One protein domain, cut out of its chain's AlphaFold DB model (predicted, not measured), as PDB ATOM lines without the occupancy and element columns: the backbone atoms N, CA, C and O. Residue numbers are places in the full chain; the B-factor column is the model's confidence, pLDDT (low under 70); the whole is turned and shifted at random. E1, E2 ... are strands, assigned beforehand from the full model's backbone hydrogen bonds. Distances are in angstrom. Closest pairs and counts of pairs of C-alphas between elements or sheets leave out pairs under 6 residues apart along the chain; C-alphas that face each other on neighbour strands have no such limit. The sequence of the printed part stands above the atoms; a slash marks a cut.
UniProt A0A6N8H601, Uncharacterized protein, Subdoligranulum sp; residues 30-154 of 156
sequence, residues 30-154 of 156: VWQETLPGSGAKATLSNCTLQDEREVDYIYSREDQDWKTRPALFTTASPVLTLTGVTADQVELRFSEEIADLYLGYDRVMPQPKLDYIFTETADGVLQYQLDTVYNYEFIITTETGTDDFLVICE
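AT A GLANCE: This is residues 30 to 154 of the 156 residues of an uncharacterized protein of Subdoligranulum sp (UniProt A0A6N8H601). A closed barrel of six strands, E2, E3, E9, E8, E4, E5 and back to E2, runs on into a wing of sheet outside the ring, where E2 and E3 bend sharply: E1 pairs with the first part of E2, and the hairpin of E6 and E7 pairs through E7 with the last part of E3. The printed part has 125 residues with nine named strands, E1 to E9 along the chain, and no named helix: all strand, the sheet mixed. It is compact, with a radius of gyration of the C-alphas of 13.8 A, and spans 44 by 33 by 27 A.

HOW THE PARTS SIT: E1, residues 30 to 34, E2, 41 to 58, and E3, 67 to 83, form a meander, each the antiparallel neighbour of the one before; within hydrogen-bond range are N 33 and O 42, 3.0 A, and N 50 and O 73, 2.8 A. E2 bends by 126 degrees at residue 46, E3 by 124 degrees at 76. E4, residues 90 to 98, forms a hairpin with E5, 101 to 105, which is parallel to E2, with N 102 and O 56 2.8 A apart. E6, residues 116 to 120, forms a hairpin with E7, 126 to 130, which is antiparallel to E3, with N 80 and O 128 2.9 A apart. E8, residues 135 to 141, is antiparallel to E4, with N 93 and O 137 2.9 A apart. E9, residues 146 to 154, forms a hairpin with E8 and is parallel to E3, with N 72 and O 150 2.9 A apart.

IN THESE COORDINATES: E1 begins at C-alpha 30, (-34.160, -0.996, 40.053); E9 ends at C-alpha 154, (-33.216, -6.269, 25.132). From first to last C-alpha, E3 measures 26.5 A, E9 26.1 A and E2 25.2 A.

THE WHOLE: The C-alphas farthest apart, of Gln 64 and Ala 122, are 44.5 A apart. The printed part has no cut and no long link; no printed residue is under 70 in pLDDT.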
ATOM      1  N   VAL A  30     -34.952   0.245  40.146       98.25
ATOM      2  CA  VAL A  30     -34.160  -0.996  40.053       98.25
ATOM      3  C   VAL A  30     -32.657  -0.722  40.028       98.25
ATOM      4  O   VAL A  30     -31.874  -1.598  40.378       98.25
ATOM      5  N   TRP A  31     -32.261   0.502  39.675       98.62
ATOM      6  CA  TRP A  31     -30.882   0.985  39.709       98.62
ATOM      7  C   TRP A  31     -30.854   2.482  40.028       98.62
ATOM      8  O   TRP A  31     -31.784   3.213  39.672       98.62
ATOM      9  N   GLN A  32     -29.804   2.941  40.711       98.50
ATOM     10  CA  GLN A  32     -29.609   4.348  41.059       98.50
ATOM     11  C   GLN A  32     -28.126   4.680  41.263       98.50
ATOM     12  O   GLN A  32     -27.415   3.943  41.944       98.50
ATOM     13  N   GLU A  33     -27.690   5.837  40.772       98.25
ATOM     14  CA  GLU A  33     -26.320   6.320  40.959       98.25
ATOM     15  C   GLU A  33     -26.267   7.853  41.051       98.25
ATOM     16  O   GLU A  33     -27.110   8.567  40.507       98.25
ATOM     17  N   THR A  34     -25.274   8.373  41.778       98.38
ATOM     18  CA  THR A  34     -24.827   9.764  41.617       98.38
ATOM     19  C   THR A  34     -23.623   9.742  40.694       98.38
ATOM     20  O   THR A  34     -22.566   9.264  41.098       98.38
ATOM     21  N   LEU A  35     -23.808  10.225  39.471       98.00
ATOM     22  CA  LEU A  35     -22.824  10.106  38.412       98.00
ATOM     23  C   LEU A  35     -21.556  10.909  38.769       98.00
ATOM     24  O   LEU A  35     -21.660  12.077  39.172       98.00
ATOM     25  N   PRO A  36     -20.367  10.289  38.698       96.94
ATOM     26  CA  PRO A  36     -19.161  10.821  39.326       96.94
ATOM     27  C   PRO A  36     -18.593  12.081  38.657       96.94
ATOM     28  O   PRO A  36     -17.989  12.900  39.352       96.94
ATOM     29  N   GLY A  37     -18.755  12.261  37.344       96.88
ATOM     30  CA  GLY A  37     -18.233  13.419  36.613       96.88
ATOM     31  C   GLY A  37     -19.144  14.649  36.685       96.88
ATOM     32  O   GLY A  37     -18.711  15.764  36.975       96.88
ATOM     33  N   SER A  38     -20.426  14.448  36.433       97.38
ATOM     34  CA  SER A  38     -21.463  15.466  36.286       97.38
ATOM     35  C   SER A  38     -22.149  15.822  37.605       97.38
ATOM     36  O   SER A  38     -22.754  16.890  37.712       97.38
ATOM     37  N   GLY A  39     -22.091  14.934  38.605       97.50
ATOM     38  CA  GLY A  39     -22.811  15.072  39.872       97.50
ATOM     39  C   GLY A  39     -24.329  14.879  39.757       97.50
ATOM     40  O   GLY A  39     -25.041  15.029  40.756       97.50
ATOM     41  N   ALA A  40     -24.835  14.552  38.563       97.94
ATOM     42  CA  ALA A  40     -26.242  14.263  38.332       97.94
ATOM     43  C   ALA A  40     -26.658  12.997  39.084       97.94
ATOM     44  O   ALA A  40     -25.866  12.072  39.251       97.94
ATOM     45  N   LYS A  41     -27.917  12.910  39.514       98.38
ATOM     46  CA  LYS A  41     -28.455  11.648  40.039       98.38
ATOM     47  C   LYS A  41     -29.289  10.979  38.971       98.38
ATOM     48  O   LYS A  41     -30.230  11.599  38.474       98.38
ATOM     49  N   ALA A  42     -28.964   9.729  38.683       98.56
ATOM     50  CA  ALA A  42     -29.642   8.894  37.716       98.56
ATOM     51  C   ALA A  42     -30.381   7.756  38.423       98.56
ATOM     52  O   ALA A  42     -29.940   7.235  39.447       98.56
ATOM     53  N   THR A  43     -31.556   7.402  37.920       98.62
ATOM     54  CA  THR A  43     -32.383   6.322  38.465       98.62
ATOM     55  C   THR A  43     -33.103   5.615  37.334       98.62
ATOM     56  O   THR A  43     -33.737   6.273  36.513       98.62
ATOM     57  N   LEU A  44     -33.033   4.287  37.306       98.44
ATOM     58  CA  LEU A  44     -33.696   3.447  36.315       98.44
ATOM     59  C   LEU A  44     -34.882   2.726  36.957       98.44
ATOM     60  O   LEU A  44     -34.775   2.206  38.070       98.44
ATOM     61  N   SER A  45     -36.016   2.708  36.267       98.19
ATOM     62  CA  SER A  45     -37.279   2.130  36.742       98.19
ATOM     63  C   SER A  45     -38.097   1.576  35.571       98.19
ATOM     64  O   SER A  45     -37.685   1.709  34.422       98.19
ATOM     65  N   ASN A  46     -39.249   0.958  35.843       96.50
ATOM     66  CA  ASN A  46     -40.163   0.386  34.843       96.50
ATOM     67  C   ASN A  46     -39.544  -0.689  33.920       96.50
ATOM     68  O   ASN A  46     -40.033  -0.948  32.820       96.50
ATOM     69  N   CYS A  47     -38.480  -1.336  34.382       95.50
ATOM     70  CA  CYS A  47     -37.780  -2.403  33.678       95.50
ATOM     71  C   CYS A  47     -37.292  -3.469  34.659       95.50
ATOM     72  O   CYS A  47     -37.256  -3.245  35.872       95.50
ATOM     73  N   THR A  48     -36.857  -4.606  34.126       96.25
ATOM     74  CA  THR A  48     -35.980  -5.521  34.867       96.25
ATOM     75  C   THR A  48     -34.541  -5.180  34.509       96.25
ATOM     76  O   THR A  48     -34.214  -5.135  33.326       96.25
ATOM     77  N   LEU A  49     -33.688  -4.934  35.506       97.25
ATOM     78  CA  LEU A  49     -32.241  -4.860  35.296       97.25
ATOM     79  C   LEU A  49     -31.685  -6.288  35.239       97.25
ATOM     80  O   LEU A  49     -31.783  -7.022  36.222       97.25
ATOM     81  N   GLN A  50     -31.143  -6.679  34.088       97.00
ATOM     82  CA  GLN A  50     -30.542  -7.995  33.872       97.00
ATOM     83  C   GLN A  50     -29.071  -8.008  34.292       97.00
ATOM     84  O   GLN A  50     -28.623  -8.957  34.932       97.00
ATOM     85  N   ASP A  51     -28.336  -6.953  33.936       97.06
ATOM     86  CA  ASP A  51     -26.904  -6.833  34.203       97.06
ATOM     87  C   ASP A  51     -26.459  -5.362  34.241       97.06
ATOM     88  O   ASP A  51     -27.087  -4.484  33.642       97.06
ATOM     89  N   GLU A  52     -25.350  -5.114  34.929       97.62
ATOM     90  CA  GLU A  52     -24.648  -3.833  35.004       97.62
ATOM     91  C   GLU A  52     -23.155  -4.109  34.829       97.62
ATOM     92  O   GLU A  52     -22.514  -4.733  35.678       97.62
ATOM     93  N   ARG A  53     -22.595  -3.669  33.700       97.19
ATOM     94  CA  ARG A  53     -21.196  -3.943  33.355       97.19
ATOM     95  C   ARG A  53     -20.624  -2.895  32.419       97.19
ATOM     96  O   ARG A  53     -21.352  -2.175  31.745       97.19
ATOM     97  N   GLU A  54     -19.303  -2.855  32.349       97.38
ATOM     98  CA  GLU A  54     -18.615  -2.111  31.302       97.38
ATOM     99  C   GLU A  54     -18.672  -2.863  29.966       97.38
ATOM    100  O   GLU A  54     -18.586  -4.094  29.922       97.38
ATOM    101  N   VAL A  55     -18.797  -2.108  28.876       96.81
ATOM    102  CA  VAL A  55     -18.755  -2.607  27.497       96.81
ATOM    103  C   VAL A  55     -17.685  -1.877  26.697       96.81
ATOM    104  O   VAL A  55     -17.412  -0.700  26.946       96.81
ATOM    105  N   ASP A  56     -17.106  -2.566  25.716       96.50
ATOM    106  CA  ASP A  56     -16.217  -1.938  24.745       96.50
ATOM    107  C   ASP A  56     -17.028  -1.014  23.829       96.50
ATOM    108  O   ASP A  56     -18.090  -1.380  23.319       96.50
ATOM    109  N   TYR A  57     -16.523   0.198  23.626       96.12
ATOM    110  CA  TYR A  57     -17.189   1.262  22.895       96.12
ATOM    111  C   TYR A  57     -16.220   1.995  21.966       96.12
ATOM    112  O   TYR A  57     -15.105   2.354  22.357       96.12
ATOM    113  N   ILE A  58     -16.687   2.320  20.763       94.62
ATOM    114  CA  ILE A  58     -16.031   3.239  19.824       94.62
ATOM    115  C   ILE A  58     -16.983   4.376  19.456       94.62
ATOM    116  O   ILE A  58     -18.196   4.196  19.366       94.62
ATOM    117  N   TYR A  59     -16.445   5.572  19.242       89.38
ATOM    118  CA  TYR A  59     -17.257   6.726  18.858       89.38
ATOM    119  C   TYR A  59     -17.524   6.731  17.354       89.38
ATOM    120  O   TYR A  59     -18.610   7.074  16.899       89.38
ATOM    121  N   SER A  60     -16.520   6.335  16.577       88.00
ATOM    122  CA  SER A  60     -16.561   6.277  15.125       88.00
ATOM    123  C   SER A  60     -15.988   4.957  14.625       88.00
ATOM    124  O   SER A  60     -15.084   4.381  15.220       88.00
ATOM    125  N   ARG A  61     -16.444   4.523  13.445       87.31
ATOM    126  CA  ARG A  61     -15.849   3.386  12.716       87.31
ATOM    127  C   ARG A  61     -14.392   3.634  12.297       87.31
ATOM    128  O   ARG A  61     -13.730   2.705  11.848       87.31
ATOM    129  N   GLU A  62     -13.926   4.877  12.375       87.88
ATOM    130  CA  GLU A  62     -12.549   5.276  12.064       87.88
ATOM    131  C   GLU A  62     -11.620   5.234  13.287       87.88
ATOM    132  O   GLU A  62     -10.403   5.367  13.128       87.88
ATOM    133  N   ASP A  63     -12.171   5.051  14.492       86.94
ATOM    134  CA  ASP A  63     -11.381   4.980  15.718       86.94
ATOM    135  C   ASP A  63     -10.492   3.731  15.706       86.94
ATOM    136  O   ASP A  63     -10.912   2.639  15.322       86.94
ATOM    137  N   GLN A  64      -9.235   3.901  16.122       83.75
ATOM    138  CA  GLN A  64      -8.249   2.812  16.166       83.75
ATOM    139  C   GLN A  64      -8.212   2.100  17.522       83.75
ATOM    140  O   GLN A  64      -7.749   0.964  17.589       83.75
ATOM    141  N   ASP A  65      -8.721   2.755  18.568       89.06
ATOM    142  CA  ASP A  65      -8.767   2.254  19.937       89.06
ATOM    143  C   ASP A  65     -10.207   2.315  20.457       89.06
ATOM    144  O   ASP A  65     -10.938   3.272  20.186       89.06
ATOM    145  N   TRP A  66     -10.595   1.311  21.241       90.12
ATOM    146  CA  TRP A  66     -11.859   1.305  21.971       90.12
ATOM    147  C   TRP A  66     -11.673   1.824  23.401       90.12
ATOM    148  O   TRP A  66     -10.572   1.834  23.960       90.12
ATOM    149  N   LYS A  67     -12.773   2.277  23.993       93.25
ATOM    150  CA  LYS A  67     -12.882   2.678  25.399       93.25
ATOM    151  C   LYS A  67     -13.864   1.757  26.107       93.25
ATOM    152  O   LYS A  67     -14.666   1.113  25.443       93.25
ATOM    153  N   THR A  68     -13.846   1.741  27.432       95.50
ATOM    154  CA  THR A  68     -14.928   1.130  28.204       95.50
ATOM    155  C   THR A  68     -15.987   2.176  28.531       95.50
ATOM    156  O   THR A  68     -15.661   3.344  28.758       95.50
ATOM    157  N   ARG A  69     -17.258   1.765  28.528       95.81
ATOM    158  CA  ARG A  69     -18.376   2.573  29.027       95.81
ATOM    159  C   ARG A  69     -19.293   1.742  29.920       95.81
ATOM    160  O   ARG A  69     -19.516   0.573  29.599       95.81
ATOM    161  N   PRO A  70     -19.853   2.313  30.997       97.88
ATOM    162  CA  PRO A  70     -20.889   1.649  31.777       97.88
ATOM    163  C   PRO A  70     -22.127   1.372  30.918       97.88
ATOM    164  O   PRO A  70     -22.538   2.213  30.116       97.88
ATOM    165  N   ALA A  71     -22.741   0.207  31.103       98.06
ATOM    166  CA  ALA A  71     -23.961  -0.186  30.417       98.06
ATOM    167  C   ALA A  71     -24.926  -0.912  31.361       98.06
ATOM    168  O   ALA A  71     -24.539  -1.805  32.120       98.06
ATOM    169  N   LEU A  72     -26.201  -0.539  31.263       98.31
ATOM    170  CA  LEU A  72     -27.318  -1.142  31.980       98.31
ATOM    171  C   LEU A  72     -28.123  -1.993  31.000       98.31
ATOM    172  O   LEU A  72     -28.719  -1.461  30.063       98.31
ATOM    173  N   PHE A  73     -28.138  -3.305  31.213       97.31
ATOM    174  CA  PHE A  73     -28.885  -4.254  30.389       97.31
ATOM    175  C   PHE A  73     -30.276  -4.436  30.975       97.31
ATOM    176  O   PHE A  73     -30.431  -4.791  32.145       97.31
ATOM    177  N   THR A  74     -31.297  -4.162  30.171       96.62
ATOM    178  CA  THR A  74     -32.679  -4.063  30.639       96.62
ATOM    179  C   THR A  74     -33.650  -4.792  29.733       96.62
ATOM    180  O   THR A  74     -33.423  -4.907  28.533       96.62
ATOM    181  N   THR A  75     -34.774  -5.224  30.305       93.56
ATOM    182  CA  THR A  75     -35.953  -5.666  29.546       93.56
ATOM    183  C   THR A  75     -37.168  -4.791  29.856       93.56
ATOM    184  O   THR A  75     -37.191  -4.081  30.864       93.56
ATOM    185  N   ALA A  76     -38.202  -4.869  29.014       91.19
ATOM    186  CA  ALA A  76     -39.401  -4.021  29.035       91.19
ATOM    187  C   ALA A  76     -39.141  -2.568  28.573       91.19
ATOM    188  O   ALA A  76     -38.483  -2.369  27.556       91.19
ATOM    189  N   SER A  77     -39.719  -1.563  29.244       91.75
ATOM    190  CA  SER A  77     -39.696  -0.154  28.811       91.75
ATOM    191  C   SER A  77     -39.071   0.728  29.898       91.75
ATOM    192  O   SER A  77     -39.803   1.346  30.679       91.75
ATOM    193  N   PRO A  78     -37.732   0.751  30.013       96.56
ATOM    194  CA  PRO A  78     -37.046   1.466  31.080       96.56
ATOM    195  C   PRO A  78     -37.372   2.960  31.081       96.56
ATOM    196  O   PRO A  78     -37.453   3.612  30.042       96.56
ATOM    197  N   VAL A  79     -37.520   3.513  32.280       97.62
ATOM    198  CA  VAL A  79     -37.633   4.951  32.521       97.62
ATOM    199  C   VAL A  79     -36.386   5.409  33.259       97.62
ATOM    200  O   VAL A  79     -36.208   5.089  34.440       97.62
ATOM    201  N   LEU A  80     -35.545   6.184  32.573       98.44
ATOM    202  CA  LEU A  80     -34.429   6.888  33.190       98.44
ATOM    203  C   LEU A  80     -34.917   8.225  33.752       98.44
ATOM    204  O   LEU A  80     -35.437   9.069  33.026       98.44
ATOM    205  N   THR A  81     -34.719   8.425  35.050       98.62
ATOM    206  CA  THR A  81     -34.993   9.675  35.757       98.62
ATOM    207  C   THR A  81     -33.680  10.357  36.127       98.62
ATOM    208  O   THR A  81     -32.830   9.738  36.766       98.62
ATOM    209  N   LEU A  82     -33.525  11.630  35.759       98.62
ATOM    210  CA  LEU A  82     -32.356  12.455  36.058       98.62
ATOM    211  C   LEU A  82     -32.741  13.649  36.937       98.62
ATOM    212  O   LEU A  82     -33.753  14.317  36.705       98.62
ATOM    213  N   THR A  83     -31.913  13.941  37.941       98.19
ATOM    214  CA  THR A  83     -32.027  15.144  38.781       98.19
ATOM    215  C   THR A  83     -30.675  15.827  38.953       98.19
ATOM    216  O   THR A  83     -29.630  15.186  38.848       98.19
ATOM    217  N   GLY A  84     -30.697  17.129  39.249       96.81
ATOM    218  CA  GLY A  84     -29.480  17.941  39.348       96.81
ATOM    219  C   GLY A  84     -28.928  18.396  37.995       96.81
ATOM    220  O   GLY A  84     -27.822  18.921  37.958       96.81
ATOM    221  N   VAL A  85     -29.695  18.208  36.915       97.81
ATOM    222  CA  VAL A  85     -29.352  18.603  35.544       97.81
ATOM    223  C   VAL A  85     -30.563  19.180  34.822       97.81
ATOM    224  O   VAL A  85     -31.701  18.857  35.166       97.81
ATOM    225  N   THR A  86     -30.315  20.016  33.822       97.81
ATOM    226  CA  THR A  86     -31.324  20.569  32.908       97.81
ATOM    227  C   THR A  86     -31.314  19.837  31.565       97.81
ATOM    228  O   THR A  86     -30.368  19.127  31.232       97.81
ATOM    229  N   ALA A  87     -32.386  19.963  30.778       96.75
ATOM    230  CA  ALA A  87     -32.529  19.208  29.529       96.75
ATOM    231  C   ALA A  87     -31.430  19.508  28.489       96.75
ATOM    232  O   ALA A  87     -31.057  18.626  27.727       96.75
ATOM    233  N   ASP A  88     -30.881  20.724  28.473       97.44
ATOM    234  CA  ASP A  88     -29.768  21.130  27.603       97.44
ATOM    235  C   ASP A  88     -28.408  20.541  28.016       97.44
ATOM    236  O   ASP A  88     -27.464  20.574  27.231       97.44
ATOM    237  N   GLN A  89     -28.315  19.977  29.222       98.19
ATOM    238  CA  GLN A  89     -27.134  19.274  29.729       98.19
ATOM    239  C   GLN A  89     -27.160  17.772  29.426       98.19
ATOM    240  O   GLN A  89     -26.209  17.070  29.765       98.19
ATOM    241  N   VAL A  90     -28.243  17.269  28.826       98.12
ATOM    242  CA  VAL A  90     -28.426  15.851  28.516       98.12
ATOM    243  C   VAL A  90     -28.505  15.674  27.009       98.12
ATOM    244  O   VAL A  90     -29.402  16.191  26.345       98.12
ATOM    245  N   GLU A  91     -27.591  14.883  26.473       96.44
ATOM    246  CA  GLU A  91     -27.641  14.410  25.104       96.44
ATOM    247  C   GLU A  91     -28.027  12.927  25.087       96.44
ATOM    248  O   GLU A  91     -27.494  12.120  25.848       96.44
ATOM    249  N   LEU A  92     -28.971  12.579  24.211       96.19
ATOM    250  CA  LEU A  92     -29.433  11.213  23.998       96.19
ATOM    251  C   LEU A  92     -29.108  10.795  22.565       96.19
ATOM    252  O   LEU A  92     -29.496  11.474  21.610       96.19
ATOM    253  N   ARG A  93     -28.415   9.669  22.415       95.62
ATOM    254  CA  ARG A  93     -28.023   9.092  21.123       95.62
ATOM    255  C   ARG A  93     -28.439   7.635  21.038       95.62
ATOM    256  O   ARG A  93     -28.725   7.000  22.051       95.62
ATOM    257  N   PHE A  94     -28.441   7.103  19.823       95.75
ATOM    258  CA  PHE A  94     -28.427   5.659  19.644       95.75
ATOM    259  C   PHE A  94     -27.006   5.124  19.767       95.75
ATOM    260  O   PHE A  94     -26.034   5.807  19.438       95.75
ATOM    261  N   SER A  95     -26.911   3.864  20.167       94.81
ATOM    262  CA  SER A  95     -25.715   3.059  20.019       94.81
ATOM    263  C   SER A  95     -26.022   1.823  19.172       94.81
ATOM    264  O   SER A  95     -27.082   1.214  19.279       94.81
ATOM    265  N   GLU A  96     -25.112   1.471  18.274       92.69
ATOM    266  CA  GLU A  96     -25.213   0.285  17.427       92.69
ATOM    267  C   GLU A  96     -24.322  -0.808  18.018       92.69
ATOM    268  O   GLU A  96     -23.130  -0.588  18.215       92.69
ATOM    269  N   GLU A  97     -24.877  -1.985  18.294       92.38
ATOM    270  CA  GLU A  97     -24.056  -3.154  18.618       92.38
ATOM    271  C   GLU A  97     -23.405  -3.666  17.325       92.38
ATOM    272  O   GLU A  97     -24.091  -4.000  16.354       92.38
ATOM    273  N   ILE A  98     -22.072  -3.705  17.289       90.00
ATOM    274  CA  ILE A  98     -21.297  -4.188  16.146       90.00
ATOM    275  C   ILE A  98     -20.318  -5.241  16.641       90.00
ATOM    276  O   ILE A  98     -19.264  -4.920  17.187       90.00
ATOM    277  N   ALA A  99     -20.654  -6.501  16.363       87.62
ATOM    278  CA  ALA A  99     -19.907  -7.662  16.831       87.62
ATOM    279  C   ALA A  99     -19.792  -7.663  18.366       87.62
ATOM    280  O   ALA A  99     -20.774  -7.950  19.037       87.62
ATOM    281  N   ASP A 100     -18.621  -7.332  18.900       86.94
ATOM    282  CA  ASP A 100     -18.278  -7.495  20.311       86.94
ATOM    283  C   ASP A 100     -18.324  -6.150  21.069       86.94
ATOM    284  O   ASP A 100     -18.035  -6.103  22.263       86.94
ATOM    285  N   LEU A 101     -18.639  -5.050  20.370       92.88
ATOM    286  CA  LEU A 101     -18.572  -3.681  20.882       92.88
ATOM    287  C   LEU A 101     -19.816  -2.855  20.541       92.88
ATOM    288  O   LEU A 101     -20.649  -3.237  19.717       92.88
ATOM    289  N   TYR A 102     -19.885  -1.670  21.135       95.31
ATOM    290  CA  TYR A 102     -20.905  -0.659  20.889       95.31
ATOM    291  C   TYR A 102     -20.324   0.538  20.130       95.31
ATOM    292  O   TYR A 102     -19.252   1.045  20.447       95.31
ATOM    293  N   LEU A 103     -21.031   1.007  19.107       94.25
ATOM    294  CA  LEU A 103     -20.668   2.180  18.318       94.25
ATOM    295  C   LEU A 103     -21.629   3.328  18.630       94.25
ATOM    296  O   LEU A 103     -22.844   3.150  18.555       94.25
ATOM    297  N   GLY A 104     -21.104   4.517  18.915       92.19
ATOM    298  CA  GLY A 104     -21.902   5.745  18.951       92.19
ATOM    299  C   GLY A 104     -22.532   6.042  17.589       92.19
ATOM    300  O   GLY A 104     -21.834   6.134  16.580       92.19
ATOM    301  N   TYR A 105     -23.857   6.193  17.536       86.50
ATOM    302  CA  TYR A 105     -24.569   6.477  16.292       86.50
ATOM    303  C   TYR A 105     -25.076   7.922  16.269       86.50
ATOM    304  O   TYR A 105     -26.110   8.254  16.846       86.50
ATOM    305  N   ASP A 106     -24.347   8.789  15.567       81.38
ATOM    306  CA  ASP A 106     -24.597  10.236  15.501       81.38
ATOM    307  C   ASP A 106     -25.393  10.686  14.260       81.38
ATOM    308  O   ASP A 106     -25.768  11.852  14.137       81.38
ATOM    309  N   ARG A 107     -25.679   9.770  13.326       84.12
ATOM    310  CA  ARG A 107     -26.342  10.105  12.050       84.12
ATOM    311  C   ARG A 107     -27.830  10.388  12.196       84.12
ATOM    312  O   ARG A 107     -28.378  11.180  11.430       84.12
ATOM    313  N   VAL A 108     -28.491   9.697  13.122       86.75
ATOM    314  CA  VAL A 108     -29.913   9.872  13.431       86.75
ATOM    315  C   VAL A 108     -30.046   9.932  14.940       86.75
ATOM    316  O   VAL A 108     -29.616   9.015  15.633       86.75
ATOM    317  N   MET A 109     -30.648  11.006  15.437       91.12
ATOM    318  CA  MET A 109     -30.924  11.156  16.861       91.12
ATOM    319  C   MET A 109     -32.241  10.462  17.229       91.12
ATOM    320  O   MET A 109     -33.191  10.557  16.440       91.12
ATOM    321  N   PRO A 110     -32.340   9.852  18.423       94.19
ATOM    322  CA  PRO A 110     -33.609   9.397  18.978       94.19
ATOM    323  C   PRO A 110     -34.660  10.509  18.936       94.19
ATOM    324  O   PRO A 110     -34.400  11.659  19.295       94.19
ATOM    325  N   GLN A 111     -35.852  10.180  18.454       93.69
ATOM    326  CA  GLN A 111     -36.951  11.112  18.256       93.69
ATOM    327  C   GLN A 111     -37.960  10.997  19.411       93.69
ATOM    328  O   GLN A 111     -38.510   9.915  19.651       93.69
ATOM    329  N   PRO A 112     -38.285  12.108  20.101       92.75
ATOM    330  CA  PRO A 112     -39.351  12.118  21.092       92.75
ATOM    331  C   PRO A 112     -40.675  11.616  20.503       92.75
ATOM    332  O   PRO A 112     -41.059  11.995  19.396       92.75
ATOM    333  N   LYS A 113     -41.413  10.823  21.284       90.31
ATOM    334  CA  LYS A 113     -42.683  10.146  20.958       90.31
ATOM    335  C   LYS A 113     -42.596   9.032  19.913       90.31
ATOM    336  O   LYS A 113     -43.623   8.413  19.642       90.31
ATOM    337  N   LEU A 114     -41.427   8.801  19.318       92.12
ATOM    338  CA  LEU A 114     -41.179   7.647  18.458       92.12
ATOM    339  C   LEU A 114     -40.291   6.634  19.176       92.12
ATOM    340  O   LEU A 114     -40.667   5.474  19.286       92.12
ATOM    341  N   ASP A 115     -39.155   7.107  19.686       94.38
ATOM    342  CA  ASP A 115     -38.144   6.267  20.323       94.38
ATOM    343  C   ASP A 115     -38.194   6.367  21.848       94.38
ATOM    344  O   ASP A 115     -37.840   5.426  22.552       94.38
ATOM    345  N   TYR A 116     -38.630   7.512  22.376       95.31
ATOM    346  CA  TYR A 116     -38.764   7.729  23.813       95.31
ATOM    347  C   TYR A 116     -39.815   8.791  24.139       95.31
ATOM    348  O   TYR A 116     -40.056   9.704  23.349       95.31
ATOM    349  N   ILE A 117     -40.410   8.735  25.327       95.50
ATOM    350  CA  ILE A 117     -41.258   9.802  25.862       95.50
ATOM    351  C   ILE A 117     -40.438  10.624  26.854       95.50
ATOM    352  O   ILE A 117     -39.974  10.119  27.874       95.50
ATOM    353  N   PHE A 118     -40.289  11.913  26.549       96.88
ATOM    354  CA  PHE A 118     -39.666  12.889  27.436       96.88
ATOM    355  C   PHE A 118     -40.714  13.580  28.309       96.88
ATOM    356  O   PHE A 118     -41.712  14.089  27.790       96.88
ATOM    357  N   THR A 119     -40.462  13.641  29.614       96.31
ATOM    358  CA  THR A 119     -41.253  14.424  30.570       96.31
ATOM    359  C   THR A 119     -40.325  15.210  31.485       96.31
ATOM    360  O   THR A 119     -39.424  14.642  32.090       96.31
ATOM    361  N   GLU A 120     -40.578  16.508  31.629       97.31
ATOM    362  CA  GLU A 120     -39.965  17.347  32.658       97.31
ATOM    363  C   GLU A 120     -41.031  17.688  33.706       97.31
ATOM    364  O   GLU A 120     -42.110  18.190  33.372       97.31
ATOM    365  N   THR A 121     -40.773  17.351  34.970       93.56
ATOM    366  CA  THR A 121     -41.711  17.637  36.064       93.56
ATOM    367  C   THR A 121     -41.612  19.099  36.504       93.56
ATOM    368  O   THR A 121     -40.643  19.795  36.211       93.56
ATOM    369  N   ALA A 122     -42.598  19.571  37.273       90.38
ATOM    370  CA  ALA A 122     -42.586  20.929  37.826       90.38
ATOM    371  C   ALA A 122     -41.367  21.218  38.728       90.38
ATOM    372  O   ALA A 122     -40.982  22.376  38.873       90.38
ATOM    373  N   ASP A 123     -40.759  20.174  39.298       92.31
ATOM    374  CA  ASP A 123     -39.574  20.267  40.154       92.31
ATOM    375  C   ASP A 123     -38.257  20.167  39.354       92.31
ATOM    376  O   ASP A 123     -37.185  20.041  39.944       92.31
ATOM    377  N   GLY A 124     -38.324  20.199  38.015       94.00
ATOM    378  CA  GLY A 124     -37.161  20.117  37.124       94.00
ATOM    379  C   GLY A 124     -36.563  18.712  37.006       94.00
ATOM    380  O   GLY A 124     -35.410  18.561  36.612       94.00
ATOM    381  N   VAL A 125     -37.316  17.672  37.376       97.75
ATOM    382  CA  VAL A 125     -36.887  16.277  37.195       97.75
ATOM    383  C   VAL A 125     -37.109  15.879  35.742       97.75
ATOM    384  O   VAL A 125     -38.217  16.032  35.229       97.75
ATOM    385  N   LEU A 126     -36.083  15.322  35.101       98.56
ATOM    386  CA  LEU A 126     -36.156  14.856  33.719       98.56
ATOM    387  C   LEU A 126     -36.442  13.355  33.694       98.56
ATOM    388  O   LEU A 126     -35.794  12.593  34.407       98.56
ATOM    389  N   GLN A 127     -37.385  12.920  32.865       98.12
ATOM    390  CA  GLN A 127     -37.734  11.514  32.678       98.12
ATOM    391  C   GLN A 127     -37.706  11.148  31.196       98.12
ATOM    392  O   GLN A 127     -38.332  11.814  30.369       98.12
ATOM    393  N   TYR A 128     -37.001  10.064  30.887       97.75
ATOM    394  CA  TYR A 128     -36.860   9.480  29.559       97.75
ATOM    395  C   TYR A 128     -37.394   8.051  29.610       97.75
ATOM    396  O   TYR A 128     -36.708   7.145  30.081       97.75
ATOM    397  N   GLN A 129     -38.632   7.852  29.164       96.75
ATOM    398  CA  GLN A 129     -39.203   6.518  28.983       96.75
ATOM    399  C   GLN A 129     -38.788   5.990  27.612       96.75
ATOM    400  O   GLN A 129     -39.202   6.552  26.602       96.75
ATOM    401  N   LEU A 130     -37.973   4.942  27.574       95.94
ATOM    402  CA  LEU A 130     -37.471   4.341  26.341       95.94
ATOM    403  C   LEU A 130     -38.501   3.323  25.834       95.94
ATOM    404  O   LEU A 130     -38.801   2.338  26.508       95.94
ATOM    405  N   ASP A 131     -39.074   3.593  24.660       87.81
ATOM    406  CA  ASP A 131     -40.235   2.861  24.128       87.81
ATOM    407  C   ASP A 131     -39.863   1.878  23.006       87.81
ATOM    408  O   ASP A 131     -40.731   1.227  22.420       87.81
ATOM    409  N   THR A 132     -38.572   1.745  22.704       87.69
ATOM    410  CA  THR A 132     -38.078   0.814  21.688       87.69
ATOM    411  C   THR A 132     -36.922  -0.018  22.223       87.69
ATOM    412  O   THR A 132     -36.249   0.356  23.179       87.69
ATOM    413  N   VAL A 133     -36.683  -1.153  21.576       86.69
ATOM    414  CA  VAL A 133     -35.622  -2.118  21.913       86.69
ATOM    415  C   VAL A 133     -34.284  -1.743  21.269       86.69
ATOM    416  O   VAL A 133     -33.601  -2.573  20.676       86.69
ATOM    417  N   TYR A 134     -33.957  -0.451  21.301       91.44
ATOM    418  CA  TYR A 134     -32.677   0.071  20.834       91.44
ATOM    419  C   TYR A 134     -31.711   0.263  22.002       91.44
ATOM    420  O   TYR A 134     -32.098   0.273  23.171       91.44
ATOM    421  N   ASN A 135     -30.440   0.446  21.667       94.81
ATOM    422  CA  ASN A 135     -29.419   0.800  22.640       94.81
ATOM    423  C   ASN A 135     -29.302   2.318  22.660       94.81
ATOM    424  O   ASN A 135     -29.130   2.950  21.613       94.81
ATOM    425  N   TYR A 136     -29.409   2.900  23.844       96.81
ATOM    426  CA  TYR A 136     -29.392   4.342  24.033       96.81
ATOM    427  C   TYR A 136     -28.132   4.739  24.778       96.81
ATOM    428  O   TYR A 136     -27.762   4.097  25.753       96.81
ATOM    429  N   GLU A 137     -27.492   5.812  24.341       97.25
ATOM    430  CA  GLU A 137     -26.369   6.428  25.036       97.25
ATOM    431  C   GLU A 137     -26.837   7.757  25.626       97.25
ATOM    432  O   GLU A 137     -27.325   8.628  24.899       97.25
ATOM    433  N   PHE A 138     -26.682   7.902  26.939       97.94
ATOM    434  CA  PHE A 138     -26.862   9.167  27.637       97.94
ATOM    435  C   PHE A 138     -25.499   9.800  27.854       97.94
ATOM    436  O   PHE A 138     -24.609   9.158  28.401       97.94
ATOM    437  N   ILE A 139     -25.357  11.062  27.458       97.56
ATOM    438  CA  ILE A 139     -24.181  11.886  27.732       97.56
ATOM    439  C   ILE A 139     -24.668  13.082  28.541       97.56
ATOM    440  O   ILE A 139     -25.549  13.823  28.107       97.56
ATOM    441  N   ILE A 140     -24.130  13.248  29.742       98.44
ATOM    442  CA  ILE A 140     -24.581  14.245  30.708       98.44
ATOM    443  C   ILE A 140     -23.411  15.167  31.012       98.44
ATOM    444  O   ILE A 140     -22.444  14.753  31.647       98.44
ATOM    445  N   THR A 141     -23.509  16.422  30.583       98.44
ATOM    446  CA  THR A 141     -22.448  17.423  30.732       98.44
ATOM    447  C   THR A 141     -22.918  18.576  31.609       98.44
ATOM    448  O   THR A 141     -23.797  19.348  31.233       98.44
ATOM    449  N   THR A 142     -22.284  18.733  32.766       97.69
ATOM    450  CA  THR A 142     -22.507  19.853  33.690       97.69
ATOM    451  C   THR A 142     -21.241  20.698  33.818       97.69
ATOM    452  O   THR A 142     -20.224  20.448  33.172       97.69
ATOM    453  N   GLU A 143     -21.273  21.711  34.686       96.06
ATOM    454  CA  GLU A 143     -20.084  22.506  35.008       96.06
ATOM    455  C   GLU A 143     -18.988  21.696  35.721       96.06
ATOM    456  O   GLU A 143     -17.825  22.099  35.704       96.06
ATOM    457  N   THR A 144     -19.333  20.568  36.359       94.50
ATOM    458  CA  THR A 144     -18.370  19.756  37.120       94.50
ATOM    459  C   THR A 144     -17.653  18.723  36.261       94.50
ATOM    460  O   THR A 144     -16.540  18.323  36.604       94.50
ATOM    461  N   GLY A 145     -18.256  18.312  35.144       97.94
ATOM    462  CA  GLY A 145     -17.700  17.280  34.281       97.94
ATOM    463  C   GLY A 145     -18.736  16.653  33.358       97.94
ATOM    464  O   GLY A 145     -19.821  17.190  33.137       97.94
ATOM    465  N   THR A 146     -18.367  15.519  32.773       98.12
ATOM    466  CA  THR A 146     -19.226  14.744  31.875       98.12
ATOM    467  C   THR A 146     -19.235  13.292  32.312       98.12
ATOM    468  O   THR A 146     -18.175  12.758  32.629       98.12
ATOM    469  N   ASP A 147     -20.418  12.688  32.317       98.25
ATOM    470  CA  ASP A 147     -20.594  11.241  32.391       98.25
ATOM    471  C   ASP A 147     -21.311  10.754  31.147       98.25
ATOM    472  O   ASP A 147     -22.106  11.474  30.537       98.25
ATOM    473  N   ASP A 148     -21.069   9.499  30.823       96.56
ATOM    474  CA  ASP A 148     -21.743   8.818  29.746       96.56
ATOM    475  C   ASP A 148     -21.954   7.348  30.100       96.56
ATOM    476  O   ASP A 148     -21.123   6.724  30.759       96.56
ATOM    477  N   PHE A 149     -23.105   6.814  29.711       98.06
ATOM    478  CA  PHE A 149     -23.444   5.412  29.925       98.06
ATOM    479  C   PHE A 149     -24.524   4.962  28.947       98.06
ATOM    480  O   PHE A 149     -25.251   5.773  28.360       98.06
ATOM    481  N   LEU A 150     -24.623   3.649  28.773       98.00
ATOM    482  CA  LEU A 150     -25.583   3.030  27.877       98.00
ATOM    483  C   LEU A 150     -26.759   2.427  28.652       98.00
ATOM    484  O   LEU A 150     -26.592   1.846  29.723       98.00
ATOM    485  N   VAL A 151     -27.949   2.513  28.063       98.00
ATOM    486  CA  VAL A 151     -29.120   1.715  28.435       98.00
ATOM    487  C   VAL A 151     -29.442   0.799  27.258       98.00
ATOM    488  O   VAL A 151     -29.885   1.252  26.201       98.00
ATOM    489  N   ILE A 152     -29.165  -0.489  27.438       96.50
ATOM    490  CA  ILE A 152     -29.357  -1.550  26.446       96.50
ATOM    491  C   ILE A 152     -30.738  -2.158  26.687       96.50
ATOM    492  O   ILE A 152     -30.996  -2.714  27.758       96.50
ATOM    493  N   CYS A 153     -31.643  -2.008  25.720       93.38
ATOM    494  CA  CYS A 153     -33.017  -2.499  25.827       93.38
ATOM    495  C   CYS A 153     -33.156  -3.806  25.038       93.38
ATOM    496  O   CYS A 153     -33.321  -3.790  23.819       93.38
ATOM    497  N   GLU A 154     -33.094  -4.939  25.729       86.81
ATOM    498  CA  GLU A 154     -33.216  -6.269  25.132       86.81
ATOM    499  C   GLU A 154     -34.689  -6.683  24.961       86.81
ATOM    500  O   GLU A 154     -35.578  -6.273  25.717       86.81
TER     501      GLU A 154